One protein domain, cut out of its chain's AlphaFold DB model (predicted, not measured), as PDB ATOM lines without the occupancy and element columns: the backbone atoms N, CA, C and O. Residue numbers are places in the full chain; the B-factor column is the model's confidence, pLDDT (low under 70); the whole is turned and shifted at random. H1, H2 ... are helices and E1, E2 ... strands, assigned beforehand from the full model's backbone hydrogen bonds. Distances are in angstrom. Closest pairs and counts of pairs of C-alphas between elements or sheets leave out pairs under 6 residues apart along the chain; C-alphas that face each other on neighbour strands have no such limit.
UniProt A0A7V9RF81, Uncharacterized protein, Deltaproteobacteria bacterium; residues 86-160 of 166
ATOM      1  N   THR A  86      26.899  43.253 -43.155       95.00
ATOM      2  CA  THR A  86      27.950  42.999 -44.141       95.00
ATOM      3  C   THR A  86      28.745  44.275 -44.339       95.00
ATOM      4  O   THR A  86      28.168  45.316 -44.648       95.00
ATOM      5  N   PHE A  87      30.057  44.186 -44.168       94.38
ATOM      6  CA  PHE A  87      30.977  45.303 -44.330       94.38
ATOM      7  C   PHE A  87      31.808  45.079 -45.581       94.38
ATOM      8  O   PHE A  87      32.431  44.031 -45.737       94.38
ATOM      9  N   TRP A  88      31.791  46.053 -46.480       95.56
ATOM     10  CA  TRP A  88      32.720  46.083 -47.600       95.56
ATOM     11  C   TRP A  88      34.043  46.635 -47.102       95.56
ATOM     12  O   TRP A  88      34.076  47.709 -46.499       95.56
ATOM     13  N   ILE A  89      35.109  45.871 -47.311       94.88
ATOM     14  CA  ILE A  89      36.446  46.293 -46.931       94.88
ATOM     15  C   ILE A  89      37.042  47.078 -48.089       94.88
ATOM     16  O   ILE A  89      37.096  46.597 -49.220       94.88
ATOM     17  N   ASP A  90      37.445  48.306 -47.784       94.19
ATOM     18  CA  ASP A  90      38.131  49.169 -48.731       94.19
ATOM     19  C   ASP A  90      39.516  48.607 -49.075       94.19
ATOM     20  O   ASP A  90      40.226  48.100 -48.203       94.19
ATOM     21  N   GLU A  91      39.917  48.730 -50.339       92.25
ATOM     22  CA  GLU A  91      41.194  48.208 -50.826       92.25
ATOM     23  C   GLU A  91      42.394  48.813 -50.084       92.25
ATOM     24  O   GLU A  91      43.330  48.090 -49.744       92.25
ATOM     25  N   SER A  92      42.349  50.109 -49.750       92.56
ATOM     26  CA  SER A  92      43.431  50.747 -48.993       92.56
ATOM     27  C   SER A  92      43.537  50.190 -47.573       92.56
ATOM     28  O   SER A  92      44.644  50.018 -47.059       92.56
ATOM     29  N   LEU A  93      42.406  49.840 -46.950       89.69
ATOM     30  CA  LEU A  93      42.383  49.206 -45.636       89.69
ATOM     31  C   LEU A  93      42.950  47.783 -45.699       89.69
ATOM     32  O   LEU A  93      43.794  47.447 -44.868       89.69
ATOM     33  N   SER A  94      42.538  46.978 -46.685       88.19
ATOM     34  CA  SER A  94      43.111  45.643 -46.919       88.19
ATOM     35  C   SER A  94      44.630  45.717 -47.089       88.19
ATOM     36  O   SER A  94      45.363  45.010 -46.396       88.19
ATOM     37  N   PHE A  95      45.106  46.630 -47.942       87.25
ATOM     38  CA  PHE A  95      46.530  46.829 -48.199       87.25
ATOM     39  C   PHE A  95      47.297  47.227 -46.931       87.25
ATOM     40  O   PHE A  95      48.326  46.627 -46.612       87.25
ATOM     41  N   MET A  96      46.792  48.201 -46.163       89.06
ATOM     42  CA  MET A  96      47.418  48.614 -44.901       89.06
ATOM     43  C   MET A  96      47.510  47.456 -43.904       89.06
ATOM     44  O   MET A  96      48.545  47.286 -43.262       89.06
ATOM     45  N   LEU A  97      46.452  46.647 -43.777       84.50
ATOM     46  CA  LEU A  97      46.434  45.492 -42.878       84.50
ATOM     47  C   LEU A  97      47.430  44.410 -43.314       84.50
ATOM     48  O   LEU A  97      48.119  43.857 -42.461       84.50
ATOM     49  N   ALA A  98      47.562  44.151 -44.618       84.12
ATOM     50  CA  ALA A  98      48.536  43.199 -45.156       84.12
ATOM     51  C   ALA A  98      49.993  43.623 -44.889       84.12
ATOM     52  O   ALA A  98      50.867  42.776 -44.694       84.12
ATOM     53  N   HIS A  99      50.247  44.933 -44.823       86.38
ATOM     54  CA  HIS A  99      51.578  45.510 -44.621       86.38
ATOM     55  C   HIS A  99      51.860  45.927 -43.170       86.38
ATOM     56  O   HIS A  99      52.930  46.464 -42.875       86.38
ATOM     57  N   THR A 100      50.938  45.657 -42.244       84.94
ATOM     58  CA  THR A 100      51.113  45.952 -40.820       84.94
ATOM     59  C   THR A 100      51.352  44.664 -40.042       84.94
ATOM     60  O   THR A 100      50.548  43.734 -40.080       84.94
ATOM     61  N   ARG A 101      52.433  44.618 -39.256       80.06
ATOM     62  CA  ARG A 101      52.582  43.593 -38.217       80.06
ATOM     63  C   ARG A 101      51.646  43.931 -37.063       80.06
ATOM     64  O   ARG A 101      51.936  44.794 -36.240       80.06
ATOM     65  N   LEU A 102      50.488  43.282 -37.045       71.50
ATOM     66  CA  LEU A 102      49.546  43.359 -35.936       71.50
ATOM     67  C   LEU A 102      50.065  42.514 -34.766       71.50
ATOM     68  O   LEU A 102      49.660  41.371 -34.579       71.50
ATOM     69  N   ASP A 103      50.925  43.111 -33.939       76.62
ATOM     70  CA  ASP A 103      51.380  42.541 -32.660       76.62
ATOM     71  C   ASP A 103      50.322  42.735 -31.552       76.62
ATOM     72  O   ASP A 103      50.618  43.074 -30.405       76.62
ATOM     73  N   VAL A 104      49.045  42.559 -31.896       77.56
ATOM     74  CA  VAL A 104      47.926  42.676 -30.958       77.56
ATOM     75  C   VAL A 104      47.511  41.276 -30.536       77.56
ATOM     76  O   VAL A 104      47.162  40.437 -31.364       77.56
ATOM     77  N   ARG A 105      47.515  41.017 -29.225       73.94
ATOM     78  CA  ARG A 105      46.950  39.776 -28.681       73.94
ATOM     79  C   ARG A 105      45.467  39.717 -29.035       73.94
ATOM     80  O   ARG A 105      44.740  40.665 -28.750       73.94
ATOM     81  N   GLY A 106      45.016  38.594 -29.597       70.06
ATOM     82  CA  GLY A 106      43.621  38.413 -30.019       70.06
ATOM     83  C   GLY A 106      42.596  38.669 -28.908       70.06
ATOM     84  O   GLY A 106      41.500  39.136 -29.183       70.06
ATOM     85  N   GLU A 107      42.981  38.476 -27.645       70.88
ATOM     86  CA  GLU A 107      42.186  38.800 -26.449       70.88
ATOM     87  C   GLU A 107      41.802  40.290 -26.346       70.88
ATOM     88  O   GLU A 107      40.769  40.632 -25.770       70.88
ATOM     89  N   GLY A 108      42.621  41.183 -26.911       72.38
ATOM     90  CA  GLY A 108      42.348  42.619 -26.981       72.38
ATOM     91  C   GLY A 108      41.390  43.007 -28.110       72.38
ATOM     92  O   GLY A 108      40.858  44.118 -28.104       72.38
ATOM     93  N   LEU A 109      41.137  42.107 -29.066       75.38
ATOM     94  CA  LEU A 109      40.234  42.350 -30.185       75.38
ATOM     95  C   LEU A 109      38.802  42.012 -29.767       75.38
ATOM     96  O   LEU A 109      38.423  40.852 -29.606       75.38
ATOM     97  N   ARG A 110      37.971  43.043 -29.605       80.31
ATOM     98  CA  ARG A 110      36.531  42.870 -29.402       80.31
ATOM     99  C   ARG A 110      35.823  42.898 -30.746       80.31
ATOM    100  O   ARG A 110      35.949  43.860 -31.497       80.31
ATOM    101  N   LEU A 111      35.043  41.855 -31.022       82.56
ATOM    102  CA  LEU A 111      34.167  41.851 -32.187       82.56
ATOM    103  C   LEU A 111      33.079  42.925 -32.021       82.56
ATOM    104  O   LEU A 111      32.483  43.012 -30.943       82.56
ATOM    105  N   PRO A 112      32.784  43.715 -33.068       84.62
ATOM    106  CA  PRO A 112      31.742  44.739 -33.011       84.62
ATOM    107  C   PRO A 112      30.336  44.130 -32.929       84.62
ATOM    108  O   PRO A 112      29.415  44.757 -32.413       84.62
ATOM    109  N   PHE A 113      30.174  42.899 -33.427       88.06
ATOM    110  CA  PHE A 113      28.935  42.128 -33.403       88.06
ATOM    111  C   PHE A 113      29.245  40.643 -33.229       88.06
ATOM    112  O   PHE A 113      30.312  40.178 -33.628       88.06
ATOM    113  N   ASP A 114      28.282  39.888 -32.708       87.50
ATOM    114  CA  ASP A 114      28.428  38.441 -32.528       87.50
ATOM    115  C   ASP A 114      28.421  37.656 -33.841       87.50
ATOM    116  O   ASP A 114      28.972  36.564 -33.895       87.50
ATOM    117  N   SER A 115      27.842  38.203 -34.912       89.94
ATOM    118  CA  SER A 115      28.054  37.692 -36.265       89.94
ATOM    119  C   SER A 115      27.929  38.802 -37.305       89.94
ATOM    120  O   SER A 115      27.079  39.691 -37.189       89.94
ATOM    121  N   PHE A 116      28.805  38.762 -38.307       92.50
ATOM    122  CA  PHE A 116      28.837  39.671 -39.449       92.50
ATOM    123  C   PHE A 116      29.615  39.035 -40.609       92.50
ATOM    124  O   PHE A 116      30.295  38.024 -40.443       92.50
ATOM    125  N   ALA A 117      29.511  39.628 -41.793       93.88
ATOM    126  CA  ALA A 117      30.284  39.239 -42.963       93.88
ATOM    127  C   ALA A 117      31.205  40.382 -43.403       93.88
ATOM    128  O   ALA A 117      30.831  41.554 -43.327       93.88
ATOM    129  N   LEU A 118      32.391  40.034 -43.882       94.50
ATOM    130  CA  LEU A 118      33.334  40.947 -44.519       94.50
ATOM    131  C   LEU A 118      33.422  40.591 -45.996       94.50
ATOM    132  O   LEU A 118      33.651  39.429 -46.327       94.50
ATOM    133  N   MET A 119      33.219  41.568 -46.871       95.56
ATOM    134  CA  MET A 119      33.296  41.384 -48.312       95.56
ATOM    135  C   MET A 119      34.514  42.109 -48.866       95.56
ATOM    136  O   MET A 119      34.662  43.317 -48.681       95.56
ATOM    137  N   PHE A 120      35.355  41.350 -49.557       95.62
ATOM    138  CA  PHE A 120      36.600  41.796 -50.158       95.62
ATOM    139  C   PHE A 120      36.508  41.706 -51.676       95.62
ATOM    140  O   PHE A 120      36.000  40.724 -52.231       95.62
ATOM    141  N   THR A 121      37.040  42.726 -52.336       95.06
ATOM    142  CA  THR A 121      37.188  42.792 -53.796       95.06
ATOM    143  C   THR A 121      38.609  43.172 -54.220       95.06
ATOM    144  O   THR A 121      38.872  43.252 -55.416       95.06
ATOM    145  N   ASP A 122      39.521  43.403 -53.270       94.19
ATOM    146  CA  ASP A 122      40.908  43.780 -53.540       94.19
ATOM    147  C   ASP A 122      41.755  42.592 -54.012       94.19
ATOM    148  O   ASP A 122      41.560  41.446 -53.600       94.19
ATOM    149  N   ARG A 123      42.724  42.852 -54.892       91.50
ATOM    150  CA  ARG A 123      43.455  41.771 -55.560       91.50
ATOM    151  C   ARG A 123      44.324  40.946 -54.607       91.50
ATOM    152  O   ARG A 123      44.442  39.733 -54.811       91.50
ATOM    153  N   GLU A 124      44.920  41.568 -53.593       89.38
ATOM    154  CA  GLU A 124      45.774  40.868 -52.626       89.38
ATOM    155  C   GLU A 124      44.971  39.818 -51.852       89.38
ATOM    156  O   GLU A 124      45.330  38.637 -51.836       89.38
ATOM    157  N   THR A 125      43.818  40.209 -51.313       92.38
ATOM    158  CA  THR A 125      42.940  39.323 -50.545       92.38
ATOM    159  C   THR A 125      42.319  38.237 -51.424       92.38
ATOM    160  O   THR A 125      42.234  37.075 -51.020       92.38
ATOM    161  N   LEU A 126      41.951  38.555 -52.669       93.56
ATOM    162  CA  LEU A 126      41.436  37.555 -53.612       93.56
ATOM    163  C   LEU A 126      42.493  36.507 -53.993       93.56
ATOM    164  O   LEU A 126      42.153  35.336 -54.170       93.56
ATOM    165  N   THR A 127      43.774  36.886 -54.036       91.81
ATOM    166  CA  THR A 127      44.883  35.947 -54.285       91.81
ATOM    167  C   THR A 127      45.022  34.925 -53.151       91.81
ATOM    168  O   THR A 127      45.348  33.764 -53.404       91.81
ATOM    169  N   ILE A 128      44.703  35.302 -51.905       90.69
ATOM    170  CA  ILE A 128      44.630  34.356 -50.779       90.69
ATOM    171  C   ILE A 128      43.524  33.324 -51.026       90.69
ATOM    172  O   ILE A 128      43.764  32.125 -50.880       90.69
ATOM    173  N   GLY A 129      42.336  33.764 -51.451       89.44
ATOM    174  CA  GLY A 129      41.226  32.868 -51.795       89.44
ATOM    175  C   GLY A 129      41.580  31.887 -52.919       89.44
ATOM    176  O   GLY A 129      41.323  30.690 -52.807       89.44
ATOM    177  N   GLU A 130      42.248  32.367 -53.969       92.94
ATOM    178  CA  GLU A 130      42.745  31.534 -55.076       92.94
ATOM    179  C   GLU A 130      43.801  30.520 -54.615       92.94
ATOM    180  O   GLU A 130      43.780  29.355 -55.025       92.94
ATOM    181  N   ALA A 131      44.710  30.933 -53.729       91.06
ATOM    182  CA  ALA A 131      45.713  30.051 -53.149       91.06
ATOM    183  C   ALA A 131      45.074  28.959 -52.275       91.06
ATOM    184  O   ALA A 131      45.483  27.798 -52.357       91.06
ATOM    185  N   LEU A 132      44.054  29.297 -51.478       88.44
ATOM    186  CA  LEU A 132      43.282  28.332 -50.689       88.44
ATOM    187  C   LEU A 132      42.558  27.328 -51.594       88.44
ATOM    188  O   LEU A 132      42.720  26.122 -51.411       88.44
ATOM    189  N   ALA A 133      41.858  27.809 -52.623       88.62
ATOM    190  CA  ALA A 133      41.199  26.962 -53.619       88.62
ATOM    191  C   ALA A 133      42.181  26.042 -54.363       88.62
ATOM    192  O   ALA A 133      41.842  24.923 -54.728       88.62
ATOM    193  N   THR A 134      43.417  26.493 -54.587       90.44
ATOM    194  CA  THR A 134      44.442  25.693 -55.272       90.44
ATOM    195  C   THR A 134      44.980  24.552 -54.408       90.44
ATOM    196  O   THR A 134      45.367  23.513 -54.953       90.44
ATOM    197  N   ARG A 135      45.014  24.737 -53.081       88.75
ATOM    198  CA  ARG A 135      45.467  23.722 -52.115       88.75
ATOM    199  C   ARG A 135      44.459  22.590 -51.955       88.75
ATOM    200  O   ARG A 135      44.869  21.446 -51.765       88.75
ATOM    201  N   ASP A 136      43.172  22.897 -52.060       83.81
ATOM    202  CA  ASP A 136      42.115  21.898 -52.049       83.81
ATOM    203  C   ASP A 136      41.974  21.240 -53.434       83.81
ATOM    204  O   ASP A 136      41.521  21.841 -54.411       83.81
ATOM    205  N   ARG A 137      42.379  19.967 -53.525       79.62
ATOM    206  CA  ARG A 137      42.331  19.189 -54.774       79.62
ATOM    207  C   ARG A 137      40.907  18.909 -55.251       79.62
ATOM    208  O   ARG A 137      40.743  18.619 -56.432       79.62
ATOM    209  N   GLN A 138      39.921  18.979 -54.362       79.19
ATOM    210  CA  GLN A 138      38.511  18.748 -54.668       79.19
ATOM    211  C   GLN A 138      37.759  20.057 -54.945       79.19
ATOM    212  O   GLN A 138      36.577  20.034 -55.281       79.19
ATOM    213  N   SER A 139      38.436  21.209 -54.860       78.12
ATOM    214  CA  SER A 139      37.796  22.502 -55.059       78.12
ATOM    215  C   SER A 139      37.371  22.723 -56.510       78.12
ATOM    216  O   SER A 139      38.196  22.845 -57.418       78.12
ATOM    217  N   ASN A 140      36.067  22.910 -56.716       78.56
ATOM    218  CA  ASN A 140      35.477  23.240 -58.019       78.56
ATOM    219  C   ASN A 140      35.840  24.647 -58.532       78.56
ATOM    220  O   ASN A 140      35.508  24.998 -59.665       78.56
ATOM    221  N   ILE A 141      36.491  25.470 -57.705       81.31
ATOM    222  CA  ILE A 141      36.945  26.821 -58.066       81.31
ATOM    223  C   ILE A 141      38.462  26.909 -58.263       81.31
ATOM    224  O   ILE A 141      39.001  27.993 -58.488       81.31
ATOM    225  N   ARG A 142      39.166  25.773 -58.211       86.50
ATOM    226  CA  ARG A 142      40.608  25.695 -58.448       86.50
ATOM    227  C   ARG A 142      40.974  26.235 -59.834       86.50
ATOM    228  O   ARG A 142      40.391  25.844 -60.840       86.50
ATOM    229  N   GLY A 143      41.972  27.118 -59.884       85.88
ATOM    230  CA  GLY A 143      42.452  27.738 -61.126       85.88
ATOM    231  C   GLY A 143      41.523  28.805 -61.719       85.88
ATOM    232  O   GLY A 143      41.857  29.380 -62.753       85.88
ATOM    233  N   LEU A 144      40.382  29.094 -61.085       87.94
ATOM    234  CA  LEU A 144      39.520  30.203 -61.481       87.94
ATOM    235  C   LEU A 144      39.990  31.503 -60.829       87.94
ATOM    236  O   LEU A 144      40.410  31.517 -59.675       87.94
ATOM    237  N   THR A 145      39.849  32.611 -61.554       90.88
ATOM    238  CA  THR A 145      40.049  33.947 -60.986       90.88
ATOM    239  C   THR A 145      38.882  34.298 -60.068       90.88
ATOM    240  O   THR A 145      37.728  34.360 -60.508       90.88
ATOM    241  N   VAL A 146      39.179  34.552 -58.796       91.06
ATOM    242  CA  VAL A 146      38.180  34.929 -57.792       91.06
ATOM    243  C   VAL A 146      37.878  36.420 -57.950       91.06
ATOM    244  O   VAL A 146      38.784  37.243 -58.024       91.06
ATOM    245  N   ARG A 147      36.589  36.778 -58.040       92.00
ATOM    246  CA  ARG A 147      36.129  38.174 -58.222       92.00
ATOM    247  C   ARG A 147      35.729  38.865 -56.924       92.00
ATOM    248  O   ARG A 147      35.724  40.087 -56.853       92.00
ATOM    249  N   SER A 148      35.340  38.082 -55.930       92.56
ATOM    250  CA  SER A 148      34.999  38.554 -54.598       92.56
ATOM    251  C   SER A 148      35.207  37.430 -53.593       92.56
ATOM    252  O   SER A 148      35.066  36.252 -53.930       92.56
ATOM    253  N   MET A 149      35.521  37.795 -52.354       92.12
ATOM    254  CA  MET A 149      35.595  36.862 -51.238       92.12
ATOM    255  C   MET A 149      34.762  37.399 -50.082       92.12
ATOM    256  O   MET A 149      34.909  38.555 -49.692       92.12
ATOM    257  N   THR A 150      33.898  36.551 -49.528       92.50
ATOM    258  CA  THR A 150      33.111  36.878 -48.338       92.50
ATOM    259  C   THR A 150      33.573  36.006 -47.184       92.50
ATOM    260  O   THR A 150      33.497  34.781 -47.265       92.50
ATOM    261  N   VAL A 151      34.024  36.635 -46.106       91.56
ATOM    262  CA  VAL A 151      34.405  35.963 -44.863       91.56
ATOM    263  C   VAL A 151      33.281  36.152 -43.857       91.56
ATOM    264  O   VAL A 151      32.955  37.279 -43.486       91.56
ATOM    265  N   TYR A 152      32.685  35.051 -43.409       90.12
ATOM    266  CA  TYR A 152      31.716  35.072 -42.319       90.12
ATOM    267  C   TYR A 152      32.446  34.963 -40.987       90.12
ATOM    268  O   TYR A 152      33.236  34.047 -40.774       90.12
ATOM    269  N   VAL A 153      32.157  35.896 -40.088       89.25
ATOM    270  CA  VAL A 153      32.670  35.906 -38.722       89.25
ATOM    271  C   VAL A 153      31.494  35.653 -37.791       89.25
ATOM    272  O   VAL A 153      30.458  36.317 -37.874       89.25
ATOM    273  N   ALA A 154      31.645  34.678 -36.904       85.94
ATOM    274  CA  ALA A 154      30.683  34.386 -35.856       85.94
ATOM    275  C   ALA A 154      31.436  34.106 -34.556       85.94
ATOM    276  O   ALA A 154      32.432  33.382 -34.545       85.94
ATOM    277  N   ARG A 155      30.960  34.689 -33.457       84.75
ATOM    278  CA  ARG A 155      31.388  34.313 -32.117       84.75
ATOM    279  C   ARG A 155      30.900  32.890 -31.866       84.75
ATOM    280  O   ARG A 155      29.738  32.586 -32.107       84.75
ATOM    281  N   ILE A 156      31.781  32.043 -31.353       80.12
ATOM    282  CA  ILE A 156      31.403  30.725 -30.850       80.12
ATOM    283  C   ILE A 156      31.223  30.878 -29.336       80.12
ATOM    284  O   ILE A 156      32.130  31.405 -28.679       80.12
ATOM    285  N   PRO A 157      30.059  30.516 -28.762       72.06
ATOM    286  CA  PRO A 157      29.893  30.527 -27.317       72.06
ATOM    287  C   PRO A 157      30.931  29.593 -26.684       72.06
ATOM    288  O   PRO A 157      31.212  28.538 -27.252       72.06
ATOM    289  N   PRO A 158      31.492  29.923 -25.509       66.69
ATOM    290  CA  PRO A 158      32.285  28.948 -24.777       66.69
ATOM    291  C   PRO A 158      31.408  27.721 -24.505       66.69
ATOM    292  O   PRO A 158      30.289  27.860 -24.002       66.69
ATOM    293  N   THR A 159      31.899  26.531 -24.857       57.59
ATOM    294  CA  THR A 159      31.225  25.266 -24.555       57.59
ATOM    295  C   THR A 159      30.912  25.256 -23.062       57.59
ATOM    296  O   THR A 159      31.822  25.384 -22.238       57.59
ATOM    297  N   ARG A 160      29.631  25.167 -22.680       49.47
ATOM    298  CA  ARG A 160      29.285  24.969 -21.268       49.47
ATOM    299  C   ARG A 160      29.930  23.652 -20.846       49.47
ATOM    300  O   ARG A 160      29.547  22.602 -21.355       49.47
TER     301      ARG A 160
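Overview. This is residues 86 to 160 of the 166 residues of an uncharacterized protein of Deltaproteobacteria bacterium (UniProt A0A7V9RF81). A narrow three-stranded sheet, E1, E2 and E3, has two helices near the end where E2 stops and E3 starts: H2 only grazes the sheet and H1 is off it. Two wide loops stick out, residues 99 to 110 after H1 and residues 135 to 140 at the far end of H2. The 75 printed residues hold, along the chain, E1, H1, E2, H2 and E3; the mixed sheet has the order E1, E2, E3. The class is mixed, helices and strands, with under half of the residues in named elements. The whole is loose, with a radius of gyration of the C-alphas of 14.7 A and spans of 39 by 34 by 24 A.

Along the chain. E2, residues 115 to 120, is 16.8 A long. E3, residues 149 to 154, is 16.3 A long and ends at C-alpha 154 (30.683, 34.386, -35.856). E1, residues 86 to 88, begins at C-alpha 86 (27.950, 42.999, -44.141). H2, residues 123 to 135, is 18.5 A long; H1, residues 91 to 98, is 10.5 A.

Arrangement. E2 and E3 are antiparallel at 163 degrees, with N 118 and O 151 at 2.8 A. E1 and E2 are parallel at 26 degrees, with N 87 and O 117 at 2.9 A. E1, H1 and E2 form a strand-helix-strand unit, two parallel neighbour strands with a helix between them along the chain; its crossover is right-handed. H2 only grazes the sheet with residues 125 to 130; its closest C-alphas to E3 are those of Leu 126 and Met 149, 6.3 A apart. H1 and H2 only just touch, with 3 pairs of C-alphas within 8 A, H2 with residues 124 to 125 alone; the closest C-alphas are those of Ser 94 and Thr 125, 7.3 A apart. They run the same way at a steep tilt of 59 degrees. H1 is not on the sheet and is apart from E3. In H1 and H2 every O i to N i+4 pair is within hydrogen-bond range.

Size, cuts and confidence. The two C-alphas farthest apart, those of Thr 145 and Arg 160, are 42.1 A apart. The printed part has no cut. The links from H1 to E2, 16 residues, and from H2 to E3, 13 residues, are long. The mean pLDDT of the printed part is 85.8; residues 158 to 160 are under 70.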